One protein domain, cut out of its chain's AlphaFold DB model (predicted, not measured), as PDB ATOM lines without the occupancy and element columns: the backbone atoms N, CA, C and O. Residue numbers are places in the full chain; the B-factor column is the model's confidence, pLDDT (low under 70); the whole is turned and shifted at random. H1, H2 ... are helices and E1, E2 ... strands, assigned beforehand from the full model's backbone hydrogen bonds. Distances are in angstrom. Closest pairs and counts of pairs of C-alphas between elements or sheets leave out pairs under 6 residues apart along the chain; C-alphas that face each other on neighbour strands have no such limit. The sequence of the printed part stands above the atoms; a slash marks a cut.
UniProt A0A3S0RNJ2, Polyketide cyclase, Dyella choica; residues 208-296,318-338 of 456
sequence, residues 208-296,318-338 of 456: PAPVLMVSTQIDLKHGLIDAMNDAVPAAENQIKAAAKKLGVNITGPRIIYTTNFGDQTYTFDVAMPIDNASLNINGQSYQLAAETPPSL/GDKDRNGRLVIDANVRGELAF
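Overview. This is residues 208 to 296 and 318 to 338 of the 456 residues of the protein "Polyketide cyclase" of Dyella choica (UniProt A0A3S0RNJ2). One long helix, H1, packs slantwise over one face of a strongly twisted, curled sheet of four strands, and the opposite face has no named helix over it. A small two-stranded hairpin, E4 and E5, lies beyond the last residues of H1, and the stretch before the cut runs away from the body to Leu 296. The 110 printed residues hold one named helix and six named strands, in the order E1, H1, E2, E3, E4, E5, E6; the larger sheet has the order E2, E3, E1, E6, all antiparallel. The class is mixed, helices and strands; the whole is compact, with a radius of gyration of the C-alphas of 14.2 A and spans of 44 by 36 by 24 A.

Along the chain. Find C-alpha 209 at (36.366, -22.738, -40.767); from there E1, residues 209 to 219, runs 30.0 A and bends by 55 degrees at residue 212. H1 takes residues 224 to 246, from C-alpha 224 at (24.663, -19.236, -15.508), and is 32.2 A long. Next come E2, residues 255 to 261, 16.0 A, and E3, residues 265 to 273, 25.9 A. E4, residues 278 to 281, and E5, residues 284 to 287, are short. After the cut, E6, residues 332 to 337, runs 14.4 A to C-alpha 337 at (31.260, -23.496, -39.522).

Arrangement. Begin with the sheet, whose edge strands are E2 and E6. E1 and E6 are antiparallel, with N 211 and O 335 2.9 A apart, within hydrogen-bond range. Across E3 and E1, look at N 216 and O 268, 2.8 A. E2 and E3 form a hairpin, with N 257 and O 269 at 2.9 A. H1 is on this sheet at a height of 8.4 A, over E3 and E1 and only just over E6, with 3 C-alphas; it runs slantwise to the strands, at 36 degrees to E3 on the local plane. Its closest C-alphas to E1 are Ala 235 and Val 214, 5.9 A. In H1, 18 of 19 O i to N i+4 pairs are within hydrogen-bond range. E1, H1 and E2 make a split strand-helix-strand unit, two strands running the same way with E3 between them, and its crossover is right-handed. E4 and E5 form a hairpin, with N 279 and O 286 at 2.8 A; the closest C-alphas of H1 and E4 are Leu 246 and Asn 280, 6.5 A. E5 is apart from H1.

Size, cuts and confidence. The C-alphas farthest apart, Lys 221 and Gly 283, are 44.1 A apart. Residues 297 to 317 are not printed, with 22.7 A between C-alphas 296 and 318. Of the links printed whole, H1 to E2 is short and the others are tight. Residues 318 to 331 hold no named element, but residues 326 to 327 pair antiparallel with 333 to 334 of E6. The mean pLDDT of the printed part is 89.7; residues 293 to 296 are under 70.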
ATOM      1  N   PRO A 208      34.761 -19.175 -43.574       91.69
ATOM      2  CA  PRO A 208      34.448 -20.569 -43.279       91.69
ATOM      3  C   PRO A 208      35.626 -21.280 -42.608       91.69
ATOM      4  O   PRO A 208      36.762 -21.167 -43.078       91.69
ATOM      5  N   ALA A 209      35.357 -22.007 -41.526       93.25
ATOM      6  CA  ALA A 209      36.366 -22.738 -40.767       93.25
ATOM      7  C   ALA A 209      35.827 -24.113 -40.345       93.25
ATOM      8  O   ALA A 209      34.695 -24.204 -39.870       93.25
ATOM      9  N   PRO A 210      36.599 -25.201 -40.505       95.69
ATOM     10  CA  PRO A 210      36.183 -26.502 -40.003       95.69
ATOM     11  C   PRO A 210      36.202 -26.487 -38.473       95.69
ATOM     12  O   PRO A 210      37.161 -26.006 -37.866       95.69
ATOM     13  N   VAL A 211      35.154 -27.018 -37.846       96.12
ATOM     14  CA  VAL A 211      35.039 -27.099 -36.386       96.12
ATOM     15  C   VAL A 211      34.630 -28.497 -35.946       96.12
ATOM     16  O   VAL A 211      33.908 -29.212 -36.645       96.12
ATOM     17  N   LEU A 212      35.068 -28.863 -34.745       96.19
ATOM     18  CA  LEU A 212      34.483 -29.952 -33.971       96.19
ATOM     19  C   LEU A 212      33.645 -29.359 -32.851       96.19
ATOM     20  O   LEU A 212      34.063 -28.384 -32.229       96.19
ATOM     21  N   MET A 213      32.503 -29.970 -32.566       95.44
ATOM     22  CA  MET A 213      31.572 -29.470 -31.565       95.44
ATOM     23  C   MET A 213      30.952 -30.563 -30.703       95.44
ATOM     24  O   MET A 213      30.882 -31.729 -31.100       95.44
ATOM     25  N   VAL A 214      30.464 -30.151 -29.536       95.56
ATOM     26  CA  VAL A 214      29.697 -30.963 -28.591       95.56
ATOM     27  C   VAL A 214      28.492 -30.158 -28.113       95.56
ATOM     28  O   VAL A 214      28.639 -29.070 -27.550       95.56
ATOM     29  N   SER A 215      27.300 -30.714 -28.313       92.94
ATOM     30  CA  SER A 215      26.052 -30.155 -27.790       92.94
ATOM     31  C   SER A 215      25.946 -30.379 -26.289       92.94
ATOM     32  O   SER A 215      26.150 -31.488 -25.794       92.94
ATOM     33  N   THR A 216      25.600 -29.320 -25.570       93.25
ATOM     34  CA  THR A 216      25.535 -29.284 -24.111       93.25
ATOM     35  C   THR A 216      24.227 -28.638 -23.665       93.25
ATOM     36  O   THR A 216      23.714 -27.718 -24.303       93.25
ATOM     37  N   GLN A 217      23.679 -29.118 -22.552       93.62
ATOM     38  CA  GLN A 217      22.530 -28.512 -21.892       93.62
ATOM     39  C   GLN A 217      22.845 -28.345 -20.411       93.62
ATOM     40  O   GLN A 217      23.287 -29.293 -19.760       93.62
ATOM     41  N   ILE A 218      22.594 -27.149 -19.885       92.44
ATOM     42  CA  ILE A 218      22.787 -26.820 -18.473       92.44
ATOM     43  C   ILE A 218      21.479 -26.354 -17.835       92.44
ATOM     44  O   ILE A 218      20.604 -25.800 -18.506       92.44
ATOM     45  N   ASP A 219      21.364 -26.576 -16.528       91.69
ATOM     46  CA  ASP A 219      20.287 -26.050 -15.690       91.69
ATOM     47  C   ASP A 219      20.743 -24.721 -15.060       91.69
ATOM     48  O   ASP A 219      21.861 -24.609 -14.558       91.69
ATOM     49  N   LEU A 220      19.884 -23.703 -15.113       89.06
ATOM     50  CA  LEU A 220      20.192 -22.344 -14.663       89.06
ATOM     51  C   LEU A 220      19.891 -22.097 -13.172       89.06
ATOM     52  O   LEU A 220      20.165 -21.002 -12.681       89.06
ATOM     53  N   LYS A 221      19.378 -23.086 -12.419       86.44
ATOM     54  CA  LYS A 221      19.019 -22.956 -10.987       86.44
ATOM     55  C   LYS A 221      20.173 -22.500 -10.101       86.44
ATOM     56  O   LYS A 221      19.943 -21.787  -9.129       86.44
ATOM     57  N   HIS A 222      21.392 -22.924 -10.419       79.38
ATOM     58  CA  HIS A 222      22.595 -22.584  -9.658       79.38
ATOM     59  C   HIS A 222      23.355 -21.382 -10.240       79.38
ATOM     60  O   HIS A 222      24.427 -21.046  -9.754       79.38
ATOM     61  N   GLY A 223      22.778 -20.697 -11.235       84.88
ATOM     62  CA  GLY A 223      23.382 -19.550 -11.906       84.88
ATOM     63  C   GLY A 223      24.127 -19.926 -13.190       84.88
ATOM     64  O   GLY A 223      24.738 -20.986 -13.301       84.88
ATOM     65  N   LEU A 224      24.079 -19.023 -14.177       86.81
ATOM     66  CA  LEU A 224      24.663 -19.236 -15.508       86.81
ATOM     67  C   LEU A 224      26.185 -19.441 -15.459       86.81
ATOM     68  O   LEU A 224      26.708 -20.304 -16.151       86.81
ATOM     69  N   ILE A 225      26.889 -18.635 -14.659       86.19
ATOM     70  CA  ILE A 225      28.357 -18.605 -14.644       86.19
ATOM     71  C   ILE A 225      28.922 -19.946 -14.167       86.19
ATOM     72  O   ILE A 225      29.753 -20.531 -14.856       86.19
ATOM     73  N   ASP A 226      28.444 -20.453 -13.031       86.56
ATOM     74  CA  ASP A 226      28.950 -21.697 -12.443       86.56
ATOM     75  C   ASP A 226      28.640 -22.899 -13.338       86.56
ATOM     76  O   ASP A 226      29.529 -23.682 -13.667       86.56
ATOM     77  N   ALA A 227      27.407 -22.978 -13.843       89.69
ATOM     78  CA  ALA A 227      27.005 -24.048 -14.744       89.69
ATOM     79  C   ALA A 227      27.811 -24.051 -16.062       89.69
ATOM     80  O   ALA A 227      28.146 -25.117 -16.582       89.69
ATOM     81  N   MET A 228      28.176 -22.877 -16.593       89.75
ATOM     82  CA  MET A 228      29.057 -22.784 -17.762       89.75
ATOM     83  C   MET A 228      30.516 -23.137 -17.444       89.75
ATOM     84  O   MET A 228      31.160 -23.788 -18.268       89.75
ATOM     85  N   ASN A 229      31.022 -22.768 -16.263       88.25
ATOM     86  CA  ASN A 229      32.384 -23.094 -15.824       88.25
ATOM     87  C   ASN A 229      32.621 -24.602 -15.668       88.25
ATOM     88  O   ASN A 229      33.754 -25.049 -15.824       88.25
ATOM     89  N   ASP A 230      31.572 -25.385 -15.418       89.19
ATOM     90  CA  ASP A 230      31.663 -26.846 -15.377       89.19
ATOM     91  C   ASP A 230      31.480 -27.470 -16.768       89.19
ATOM     92  O   ASP A 230      32.252 -28.334 -17.201       89.19
ATOM     93  N   ALA A 231      30.454 -27.026 -17.496       92.62
ATOM     94  CA  ALA A 231      30.020 -27.682 -18.722       92.62
ATOM     95  C   ALA A 231      30.930 -27.385 -19.927       92.62
ATOM     96  O   ALA A 231      31.213 -28.285 -20.724       92.62
ATOM     97  N   VAL A 232      31.436 -26.150 -20.052       93.50
ATOM     98  CA  VAL A 232      32.295 -25.753 -21.181       93.50
ATOM     99  C   VAL A 232      33.633 -26.507 -21.161       93.50
ATOM    100  O   VAL A 232      33.950 -27.139 -22.172       93.50
ATOM    101  N   PRO A 233      34.397 -26.572 -20.047       94.12
ATOM    102  CA  PRO A 233      35.638 -27.350 -20.015       94.12
ATOM    103  C   PRO A 233      35.424 -28.849 -20.247       94.12
ATOM    104  O   PRO A 233      36.260 -29.504 -20.872       94.12
ATOM    105  N   ALA A 234      34.300 -29.408 -19.780       94.81
ATOM    106  CA  ALA A 234      33.955 -30.803 -20.038       94.81
ATOM    107  C   ALA A 234      33.763 -31.072 -21.542       94.81
ATOM    108  O   ALA A 234      34.334 -32.031 -22.070       94.81
ATOM    109  N   ALA A 235      33.025 -30.203 -22.239       94.88
ATOM    110  CA  ALA A 235      32.837 -30.281 -23.686       94.88
ATOM    111  C   ALA A 235      34.158 -30.075 -24.449       94.88
ATOM    112  O   ALA A 235      34.491 -30.862 -25.339       94.88
ATOM    113  N   GLU A 236      34.975 -29.093 -24.054       94.94
ATOM    114  CA  GLU A 236      36.298 -28.879 -24.647       94.94
ATOM    115  C   GLU A 236      37.202 -30.111 -24.521       94.94
ATOM    116  O   GLU A 236      37.906 -30.466 -25.466       94.94
ATOM    117  N   ASN A 237      37.196 -30.782 -23.368       95.50
ATOM    118  CA  ASN A 237      37.998 -31.984 -23.154       95.50
ATOM    119  C   ASN A 237      37.554 -33.139 -24.062       95.50
ATOM    120  O   ASN A 237      38.404 -33.857 -24.594       95.50
ATOM    121  N   GLN A 238      36.247 -33.290 -24.298       94.62
ATOM    122  CA  GLN A 238      35.723 -34.271 -25.254       94.62
ATOM    123  C   GLN A 238      36.169 -33.955 -26.684       94.62
ATOM    124  O   GLN A 238      36.640 -34.847 -27.395       94.62
ATOM    125  N   ILE A 239      36.099 -32.685 -27.089       95.25
ATOM    126  CA  ILE A 239      36.541 -32.251 -28.418       95.25
ATOM    127  C   ILE A 239      38.054 -32.455 -28.580       95.25
ATOM    128  O   ILE A 239      38.484 -33.010 -29.587       95.25
ATOM    129  N   LYS A 240      38.874 -32.089 -27.584       95.12
ATOM    130  CA  LYS A 240      40.335 -32.311 -27.596       95.12
ATOM    131  C   LYS A 240      40.675 -33.800 -27.704       95.12
ATOM    132  O   LYS A 240      41.586 -34.174 -28.444       95.12
ATOM    133  N   ALA A 241      39.933 -34.665 -27.009       94.69
ATOM    134  CA  ALA A 241      40.102 -36.112 -27.111       94.69
ATOM    135  C   ALA A 241      39.749 -36.639 -28.511       94.69
ATOM    136  O   ALA A 241      40.500 -37.444 -29.062       94.69
ATOM    137  N   ALA A 242      38.650 -36.169 -29.109       93.69
ATOM    138  CA  ALA A 242      38.262 -36.536 -30.471       93.69
ATOM    139  C   ALA A 242      39.258 -36.017 -31.520       93.69
ATOM    140  O   ALA A 242      39.688 -36.786 -32.377       93.69
ATOM    141  N   ALA A 243      39.707 -34.766 -31.404       94.06
ATOM    142  CA  ALA A 243      40.727 -34.179 -32.271       94.06
ATOM    143  C   ALA A 243      42.018 -35.015 -32.266       94.06
ATOM    144  O   ALA A 243      42.539 -35.372 -33.323       94.06
ATOM    145  N   LYS A 244      42.470 -35.443 -31.076       93.88
ATOM    146  CA  LYS A 244      43.638 -36.323 -30.926       93.88
ATOM    147  C   LYS A 244      43.449 -37.687 -31.598       93.88
ATOM    148  O   LYS A 244      44.398 -38.191 -32.190       93.88
ATOM    149  N   LYS A 245      42.253 -38.288 -31.520       91.38
ATOM    150  CA  LYS A 245      41.939 -39.555 -32.212       91.38
ATOM    151  C   LYS A 245      41.962 -39.395 -33.738       91.38
ATOM    152  O   LYS A 245      42.399 -40.308 -34.428       91.38
ATOM    153  N   LEU A 246      41.498 -38.252 -34.242       92.12
ATOM    154  CA  LEU A 246      41.449 -37.935 -35.674       92.12
ATOM    155  C   LEU A 246      42.789 -37.442 -36.243       92.12
ATOM    156  O   LEU A 246      42.944 -37.383 -37.459       92.12
ATOM    157  N   GLY A 247      43.745 -37.074 -35.385       92.19
ATOM    158  CA  GLY A 247      45.028 -36.510 -35.803       92.19
ATOM    159  C   GLY A 247      44.935 -35.070 -36.321       92.19
ATOM    160  O   GLY A 247      45.765 -34.678 -37.135       92.19
ATOM    161  N   VAL A 248      43.939 -34.300 -35.867       94.06
ATOM    162  CA  VAL A 248      43.752 -32.880 -36.216       94.06
ATOM    163  C   VAL A 248      44.129 -31.973 -35.047       94.06
ATOM    164  O   VAL A 248      44.021 -32.367 -33.881       94.06
ATOM    165  N   ASN A 249      44.555 -30.749 -35.351       94.44
ATOM    166  CA  ASN A 249      44.961 -29.763 -34.350       94.44
ATOM    167  C   ASN A 249      43.872 -28.710 -34.145       94.44
ATOM    168  O   ASN A 249      43.248 -28.274 -35.107       94.44
ATOM    169  N   ILE A 250      43.684 -28.261 -32.901       94.88
ATOM    170  CA  ILE A 250      42.832 -27.103 -32.597       94.88
ATOM    171  C   ILE A 250      43.575 -25.822 -32.998       94.88
ATOM    172  O   ILE A 250      44.720 -25.625 -32.589       94.88
ATOM    173  N   THR A 251      42.936 -24.957 -33.786       93.88
ATOM    174  CA  THR A 251      43.586 -23.802 -34.441       93.88
ATOM    175  C   THR A 251      43.105 -22.436 -33.964       93.88
ATOM    176  O   THR A 251      43.675 -21.424 -34.371       93.88
ATOM    177  N   GLY A 252      42.084 -22.372 -33.110       90.12
ATOM    178  CA  GLY A 252      41.478 -21.105 -32.710       90.12
ATOM    179  C   GLY A 252      40.781 -21.133 -31.349       90.12
ATOM    180  O   GLY A 252      40.747 -22.179 -30.695       90.12
ATOM    181  N   PRO A 253      40.247 -19.976 -30.918       92.06
ATOM    182  CA  PRO A 253      39.486 -19.856 -29.678       92.06
ATOM    183  C   PRO A 253      38.191 -20.672 -29.721       92.06
ATOM    184  O   PRO A 253      37.710 -21.061 -30.789       92.06
ATOM    185  N   ARG A 254      37.612 -20.909 -28.540       93.06
ATOM    186  CA  ARG A 254      36.321 -21.587 -28.417       93.06
ATOM    187  C   ARG A 254      35.189 -20.723 -28.973       93.06
ATOM    188  O   ARG A 254      35.208 -19.497 -28.847       93.06
ATOM    189  N   ILE A 255      34.198 -21.396 -29.539       95.38
ATOM    190  CA  ILE A 255      32.981 -20.810 -30.098       95.38
ATOM    191  C   ILE A 255      31.793 -21.426 -29.363       95.38
ATOM    192  O   ILE A 255      31.779 -22.636 -29.124       95.38
ATOM    193  N   ILE A 256      30.794 -20.621 -29.022       94.94
ATOM    194  CA  ILE A 256      29.536 -21.103 -28.448       94.94
ATOM    195  C   ILE A 256      28.395 -20.743 -29.393       94.94
ATOM    196  O   ILE A 256      28.133 -19.571 -29.637       94.94
ATOM    197  N   TYR A 257      27.690 -21.752 -29.904       93.25
ATOM    198  CA  TYR A 257      26.453 -21.561 -30.662       93.25
ATOM    199  C   TYR A 257      25.266 -21.678 -29.722       93.25
ATOM    200  O   TYR A 257      25.013 -22.735 -29.139       93.25
ATOM    201  N   THR A 258      24.502 -20.600 -29.587       90.62
ATOM    202  CA  THR A 258      23.292 -20.621 -28.761       90.62
ATOM    203  C   THR A 258      22.183 -21.335 -29.518       90.62
ATOM    204  O   THR A 258      21.803 -20.911 -30.604       90.62
ATOM    205  N   THR A 259      21.655 -22.418 -28.945       89.50
ATOM    206  CA  THR A 259      20.527 -23.153 -29.538       89.50
ATOM    207  C   THR A 259      19.206 -22.728 -28.923       89.50
ATOM    208  O   THR A 259      18.245 -22.463 -29.633       89.50
ATOM    209  N   ASN A 260      19.145 -22.671 -27.596       88.12
ATOM    210  CA  ASN A 260      17.973 -22.185 -26.885       88.12
ATOM    211  C   ASN A 260      18.411 -21.637 -25.534       88.12
ATOM    212  O   ASN A 260      19.061 -22.355 -24.778       88.12
ATOM    213  N   PHE A 261      18.038 -20.397 -25.232       86.56
ATOM    214  CA  PHE A 261      18.238 -19.796 -23.920       86.56
ATOM    215  C   PHE A 261      16.875 -19.601 -23.245       86.56
ATOM    216  O   PHE A 261      16.229 -18.574 -23.439       86.56
ATOM    217  N   GLY A 262      16.435 -20.596 -22.474       86.25
ATOM    218  CA  GLY A 262      15.184 -20.547 -21.719       86.25
ATOM    219  C   GLY A 262      15.378 -20.079 -20.276       86.25
ATOM    220  O   GLY A 262      16.500 -19.884 -19.812       86.25
ATOM    221  N   ASP A 263      14.274 -19.957 -19.539       83.69
ATOM    222  CA  ASP A 263      14.294 -19.481 -18.146       83.69
ATOM    223  C   ASP A 263      14.954 -20.474 -17.176       83.69
ATOM    224  O   ASP A 263      15.538 -20.077 -16.169       83.69
ATOM    225  N   GLN A 264      14.848 -21.776 -17.457       87.75
ATOM    226  CA  GLN A 264      15.361 -22.846 -16.587       87.75
ATOM    227  C   GLN A 264      16.564 -23.576 -17.175       87.75
ATOM    228  O   GLN A 264      17.364 -24.144 -16.434       87.75
ATOM    229  N   THR A 265      16.679 -23.599 -18.500       92.38
ATOM    230  CA  THR A 265      17.677 -24.397 -19.208       92.38
ATOM    231  C   THR A 265      18.314 -23.587 -20.313       92.38
ATOM    232  O   THR A 265      17.621 -22.894 -21.060       92.38
ATOM    233  N   TYR A 266      19.623 -23.748 -20.462       92.31
ATOM    234  CA  TYR A 266      20.374 -23.200 -21.579       92.31
ATOM    235  C   TYR A 266      21.005 -24.345 -22.373       92.31
ATOM    236  O   TYR A 266      21.756 -25.152 -21.824       92.31
ATOM    237  N   THR A 267      20.684 -24.416 -23.663       92.50
ATOM    238  CA  THR A 267      21.212 -25.411 -24.602       92.50
ATOM    239  C   THR A 267      22.078 -24.717 -25.644       92.50
ATOM    240  O   THR A 267      21.644 -23.768 -26.308       92.50
ATOM    241  N   PHE A 268      23.304 -25.200 -25.804       93.88
ATOM    242  CA  PHE A 268      24.311 -24.612 -26.681       93.88
ATOM    243  C   PHE A 268      25.284 -25.667 -27.208       93.88
ATOM    244  O   PHE A 268      25.482 -26.709 -26.586       93.88
ATOM    245  N   ASP A 269      25.917 -25.374 -28.340       94.38
ATOM    246  CA  ASP A 269      26.999 -26.194 -28.882       94.38
ATOM    247  C   ASP A 269      28.333 -25.509 -28.570       94.38
ATOM    248  O   ASP A 269      28.536 -24.347 -28.927       94.38
ATOM    249  N   VAL A 270      29.245 -26.217 -27.901       96.38
ATOM    250  CA  VAL A 270      30.639 -25.777 -27.746       96.38
ATOM    251  C   VAL A 270      31.402 -26.271 -28.956       96.38
ATOM    252  O   VAL A 270      31.389 -27.471 -29.219       96.38
ATOM    253  N   ALA A 271      32.075 -25.382 -29.675       96.19
ATOM    254  CA  ALA A 271      32.852 -25.718 -30.856       96.19
ATOM    255  C   ALA A 271      34.287 -25.188 -30.766       96.19
ATOM    256  O   ALA A 271      34.553 -24.149 -30.160       96.19
ATOM    257  N   MET A 272      35.223 -25.906 -31.386       96.31
ATOM    258  CA  MET A 272      36.611 -25.471 -31.538       96.31
ATOM    259  C   MET A 272      37.070 -25.634 -32.994       96.31
ATOM    260  O   MET A 272      36.890 -26.719 -33.561       96.31
ATOM    261  N   PRO A 273      37.671 -24.589 -33.599       95.94
ATOM    262  CA  PRO A 273      38.261 -24.663 -34.933       95.94
ATOM    263  C   PRO A 273      39.376 -25.698 -35.022       95.94
ATOM    264  O   PRO A 273      40.177 -25.828 -34.095       95.94
ATOM    265  N   ILE A 274      39.449 -26.391 -36.156       96.44
ATOM    266  CA  ILE A 274      40.502 -27.362 -36.469       96.44
ATOM    267  C   ILE A 274      41.298 -26.966 -37.719       96.44
ATOM    268  O   ILE A 274      40.958 -26.012 -38.421       96.44
ATOM    269  N   ASP A 275      42.401 -27.660 -37.986       93.88
ATOM    270  CA  ASP A 275      43.299 -27.388 -39.116       93.88
ATOM    271  C   ASP A 275      42.862 -28.026 -40.442       93.88
ATOM    272  O   ASP A 275      43.295 -27.571 -41.502       93.88
ATOM    273  N   ASN A 276      42.000 -29.046 -40.414       90.75
ATOM    274  CA  ASN A 276      41.613 -29.788 -41.610       90.75
ATOM    275  C   ASN A 276      40.096 -29.995 -41.728       90.75
ATOM    276  O   ASN A 276      39.437 -30.435 -40.791       90.75
ATOM    277  N   ALA A 277      39.552 -29.717 -42.914       90.12
ATOM    278  CA  ALA A 277      38.147 -29.958 -43.243       90.12
ATOM    279  C   ALA A 277      37.878 -31.383 -43.761       90.12
ATOM    280  O   ALA A 277      36.719 -31.784 -43.842       90.12
ATOM    281  N   SER A 278      38.915 -32.144 -44.119       91.25
ATOM    282  CA  SER A 278      38.803 -33.562 -44.469       91.25
ATOM    283  C   SER A 278      39.184 -34.421 -43.265       91.25
ATOM    284  O   SER A 278      40.329 -34.390 -42.812       91.25
ATOM    285  N   LEU A 279      38.238 -35.204 -42.752       90.25
ATOM    286  CA  LEU A 279      38.420 -36.052 -41.574       90.25
ATOM    287  C   LEU A 279      38.451 -37.528 -41.963       90.25
ATOM    288  O   LEU A 279      37.611 -37.991 -42.734       90.25
ATOM    289  N   ASN A 280      39.398 -38.281 -41.402       87.94
ATOM    290  CA  ASN A 280      39.465 -39.730 -41.574       87.94
ATOM    291  C   ASN A 280      38.798 -40.428 -40.386       87.94
ATOM    292  O   ASN A 280      39.288 -40.346 -39.260       87.94
ATOM    293  N   ILE A 281      37.692 -41.121 -40.647       86.38
ATOM    294  CA  ILE A 281      36.938 -41.881 -39.649       86.38
ATOM    295  C   ILE A 281      36.891 -43.328 -40.125       86.38
ATOM    296  O   ILE A 281      36.387 -43.616 -41.210       86.38
ATOM    297  N   ASN A 282      37.426 -44.249 -39.321       84.25
ATOM    298  CA  ASN A 282      37.442 -45.688 -39.612       84.25
ATOM    299  C   ASN A 282      38.023 -46.049 -41.000       84.25
ATOM    300  O   ASN A 282      37.581 -47.005 -41.635       84.25
ATOM    301  N   GLY A 283      39.013 -45.290 -41.486       80.06
ATOM    302  CA  GLY A 283      39.660 -45.534 -42.779       80.06
ATOM    303  C   GLY A 283      38.904 -44.975 -43.988       80.06
ATOM    304  O   GLY A 283      39.293 -45.259 -45.121       80.06
ATOM    305  N   GLN A 284      37.840 -44.198 -43.777       85.38
ATOM    306  CA  GLN A 284      37.109 -43.474 -44.819       85.38
ATOM    307  C   GLN A 284      37.292 -41.964 -44.637       85.38
ATOM    308  O   GLN A 284      37.283 -41.459 -43.515       85.38
ATOM    309  N   SER A 285      37.480 -41.247 -45.747       88.56
ATOM    310  CA  SER A 285      37.663 -39.792 -45.750       88.56
ATOM    311  C   SER A 285      36.327 -39.086 -45.957       88.56
ATOM    312  O   SER A 285      35.618 -39.375 -46.921       88.56
ATOM    313  N   TYR A 286      36.009 -38.142 -45.076       90.75
ATOM    314  CA  TYR A 286      34.789 -37.345 -45.110       90.75
ATOM    315  C   TYR A 286      35.132 -35.862 -45.187       90.75
ATOM    316  O   TYR A 286      35.959 -35.370 -44.423       90.75
ATOM    317  N   GLN A 287      34.462 -35.140 -46.080       91.31
ATOM    318  CA  GLN A 287      34.586 -33.690 -46.171       91.31
ATOM    319  C   GLN A 287      33.520 -33.018 -45.306       91.31
ATOM    320  O   GLN A 287      32.326 -33.279 -45.476       91.31
ATOM    321  N   LEU A 288      33.950 -32.127 -44.413       90.94
ATOM    322  CA  LEU A 288      33.046 -31.281 -43.647       90.94
ATOM    323  C   LEU A 288      32.308 -30.311 -44.574       90.94
ATOM    324  O   LEU A 288      32.896 -29.700 -45.470       90.94
ATOM    325  N   ALA A 289      31.008 -30.183 -44.337       88.00
ATOM    326  CA  ALA A 289      30.107 -29.306 -45.071       88.00
ATOM    327  C   ALA A 289      29.407 -28.347 -44.101       88.00
ATOM    328  O   ALA A 289      29.390 -28.591 -42.894       88.00
ATOM    329  N   ALA A 290      28.857 -27.260 -44.642       85.94
ATOM    330  CA  ALA A 290      28.047 -26.322 -43.872       85.94
ATOM    331  C   ALA A 290      26.735 -26.976 -43.408       85.94
ATOM    332  O   ALA A 290      26.250 -27.915 -44.048       85.94
ATOM    333  N   GLU A 291      26.167 -26.460 -42.315       81.38
ATOM    334  CA  GLU A 291      24.879 -26.914 -41.785       81.38
ATOM    335  C   GLU A 291      23.781 -26.802 -42.854       81.38
ATOM    336  O   GLU A 291      23.670 -25.801 -43.569       81.38
ATOM    337  N   THR A 292      22.958 -27.843 -42.967       77.00
ATOM    338  CA  THR A 292      21.810 -27.864 -43.876       77.00
ATOM    339  C   THR A 292      20.506 -27.888 -43.086       77.00
ATOM    340  O   THR A 292      20.423 -28.609 -42.084       77.00
ATOM    341  N   PRO A 293      19.462 -27.162 -43.530       68.56
ATOM    342  CA  PRO A 293      18.148 -27.248 -42.909       68.56
ATOM    343  C   PRO A 293      17.642 -28.700 -42.894       68.56
ATOM    344  O   PRO A 293      17.792 -29.395 -43.905       68.56
ATOM    345  N   PRO A 294      17.022 -29.163 -41.793       67.00
ATOM    346  CA  PRO A 294      16.459 -30.505 -41.727       67.00
ATOM    347  C   PRO A 294      15.374 -30.693 -42.791       67.00
ATOM    348  O   PRO A 294      14.623 -29.762 -43.108       67.00
ATOM    349  N   SER A 295      15.274 -31.907 -43.329       66.00
ATOM    350  CA  SER A 295      14.292 -32.230 -44.365       66.00
ATOM    351  C   SER A 295      12.851 -32.067 -43.850       66.00
ATOM    352  O   SER A 295      12.586 -32.176 -42.653       66.00
ATOM    353  N   LEU A 296      11.887 -31.834 -44.751       59.59
ATOM    354  CA  LEU A 296      10.465 -31.704 -44.383       59.59
ATOM    355  C   LEU A 296       9.931 -32.948 -43.645       59.59
ATOM    356  O   LEU A 296       9.079 -32.834 -42.765       59.59
ATOM    357  N   GLY A 318      30.654 -41.459 -38.997       85.69
ATOM    358  CA  GLY A 318      30.578 -41.359 -40.461       85.69
ATOM    359  C   GLY A 318      29.188 -41.006 -41.006       85.69
ATOM    360  O   GLY A 318      29.093 -40.529 -42.139       85.69
ATOM    361  N   ASP A 319      28.126 -41.166 -40.210       88.88
ATOM    362  CA  ASP A 319      26.776 -40.731 -40.586       88.88
ATOM    363  C   ASP A 319      26.657 -39.197 -40.557       88.88
ATOM    364  O   ASP A 319      27.483 -38.487 -39.972       88.88
ATOM    365  N   LYS A 320      25.595 -38.671 -41.175       86.94
ATOM    366  CA  LYS A 320      25.185 -37.271 -41.018       86.94
ATOM    367  C   LYS A 320      24.008 -37.180 -40.061       86.94
ATOM    368  O   LYS A 320      23.077 -37.976 -40.154       86.94
ATOM    369  N   ASP A 321      24.044 -36.207 -39.157       85.31
ATOM    370  CA  ASP A 321      22.900 -35.918 -38.299       85.31
ATOM    371  C   ASP A 321      21.786 -35.167 -39.054       85.31
ATOM    372  O   ASP A 321      21.904 -34.846 -40.240       85.31
ATOM    373  N   ARG A 322      20.686 -34.863 -38.355       81.81
ATOM    374  CA  ARG A 322      19.526 -34.140 -38.910       81.81
ATOM    375  C   ARG A 322      19.861 -32.749 -39.469       81.81
ATOM    376  O   ARG A 322      19.072 -32.182 -40.216       81.81
ATOM    377  N   ASN A 323      20.989 -32.182 -39.055       80.62
ATOM    378  CA  ASN A 323      21.487 -30.874 -39.452       80.62
ATOM    379  C   ASN A 323      22.568 -30.993 -40.548       80.62
ATOM    380  O   ASN A 323      23.148 -29.996 -40.970       80.62
ATOM    381  N   GLY A 324      22.832 -32.208 -41.042       84.62
ATOM    382  CA  GLY A 324      23.850 -32.482 -42.052       84.62
ATOM    383  C   GLY A 324      25.280 -32.516 -41.505       84.62
ATOM    384  O   GLY A 324      26.217 -32.638 -42.300       84.62
ATOM    385  N   ARG A 325      25.460 -32.441 -40.178       89.94
ATOM    386  CA  ARG A 325      26.771 -32.445 -39.516       89.94
ATOM    387  C   ARG A 325      27.327 -33.862 -39.473       89.94
ATOM    388  O   ARG A 325      26.587 -34.826 -39.273       89.94
ATOM    389  N   LEU A 326      28.638 -33.997 -39.642       91.88
ATOM    390  CA  LEU A 326      29.313 -35.291 -39.626       91.88
ATOM    391  C   LEU A 326      29.395 -35.829 -38.195       91.88
ATOM    392  O   LEU A 326      29.875 -35.148 -37.289       91.88
ATOM    393  N   VAL A 327      28.970 -37.070 -37.990       92.38
ATOM    394  CA  VAL A 327      29.061 -37.759 -36.700       92.38
ATOM    395  C   VAL A 327      30.474 -38.313 -36.533       92.38
ATOM    396  O   VAL A 327      30.909 -39.165 -37.304       92.38
ATOM    397  N   ILE A 328      31.203 -37.818 -35.531       88.94
ATOM    398  CA  ILE A 328      32.599 -38.203 -35.267       88.94
ATOM    399  C   ILE A 328      32.682 -39.301 -34.208       88.94
ATOM    400  O   ILE A 328      33.393 -40.289 -34.362       88.94
ATOM    401  N   ASP A 329      31.965 -39.092 -33.109       86.31
ATOM    402  CA  ASP A 329      31.880 -39.975 -31.946       86.31
ATOM    403  C   ASP A 329      30.469 -39.803 -31.344       86.31
ATOM    404  O   ASP A 329      29.674 -39.012 -31.861       86.31
ATOM    405  N   ALA A 330      30.144 -40.490 -30.243       81.81
ATOM    406  CA  ALA A 330      28.804 -40.480 -29.639       81.81
ATOM    407  C   ALA A 330      28.200 -39.060 -29.526       81.81
ATOM    408  O   ALA A 330      27.116 -38.799 -30.057       81.81
ATOM    409  N   ASN A 331      28.962 -38.113 -28.964       88.56
ATOM    410  CA  ASN A 331      28.526 -36.725 -28.745       88.56
ATOM    411  C   ASN A 331      29.243 -35.685 -29.618       88.56
ATOM    412  O   ASN A 331      28.847 -34.522 -29.619       88.56
ATOM    413  N   VAL A 332      30.297 -36.075 -30.341       92.75
ATOM    414  CA  VAL A 332      31.109 -35.130 -31.119       92.75
ATOM    415  C   VAL A 332      30.595 -35.070 -32.551       92.75
ATOM    416  O   VAL A 332      30.402 -36.104 -33.202       92.75
ATOM    417  N   ARG A 333      30.369 -33.854 -33.043       94.31
ATOM    418  CA  ARG A 333      29.981 -33.570 -34.428       94.31
ATOM    419  C   ARG A 333      31.040 -32.699 -35.097       94.31
ATOM    420  O   ARG A 333      31.752 -31.966 -34.414       94.31
ATOM    421  N   GLY A 334      31.159 -32.797 -36.413       93.19
ATOM    422  CA  GLY A 334      32.028 -31.954 -37.228       93.19
ATOM    423  C   GLY A 334      31.233 -31.237 -38.312       93.19
ATOM    424  O   GLY A 334      30.373 -31.840 -38.957       93.19
ATOM    425  N   GLU A 335      31.544 -29.968 -38.546       93.06
ATOM    426  CA  GLU A 335      30.955 -29.188 -39.637       93.06
ATOM    427  C   GLU A 335      31.935 -28.140 -40.170       93.06
ATOM    428  O   GLU A 335      32.950 -27.827 -39.543       93.06
ATOM    429  N   LEU A 336      31.621 -27.589 -41.340       92.81
ATOM    430  CA  LEU A 336      32.252 -26.370 -41.823       92.81
ATOM    431  C   LEU A 336      31.445 -25.183 -41.290       92.81
ATOM    432  O   LEU A 336      30.416 -24.822 -41.860       92.81
ATOM    433  N   ALA A 337      31.900 -24.622 -40.175       88.62
ATOM    434  CA  ALA A 337      31.260 -23.496 -39.522       88.62
ATOM    435  C   ALA A 337      31.522 -22.184 -40.256       88.62
ATOM    436  O   ALA A 337      32.473 -22.045 -41.033       88.62
ATOM    437  N   PHE A 338      30.698 -21.197 -39.903       86.75
ATOM    438  CA  PHE A 338      30.687 -19.858 -40.476       86.75
ATOM    439  C   PHE A 338      30.318 -19.835 -41.964       86.75
ATOM    440  O   PHE A 338      30.288 -20.842 -42.666       86.75
TER     441      PHE A 338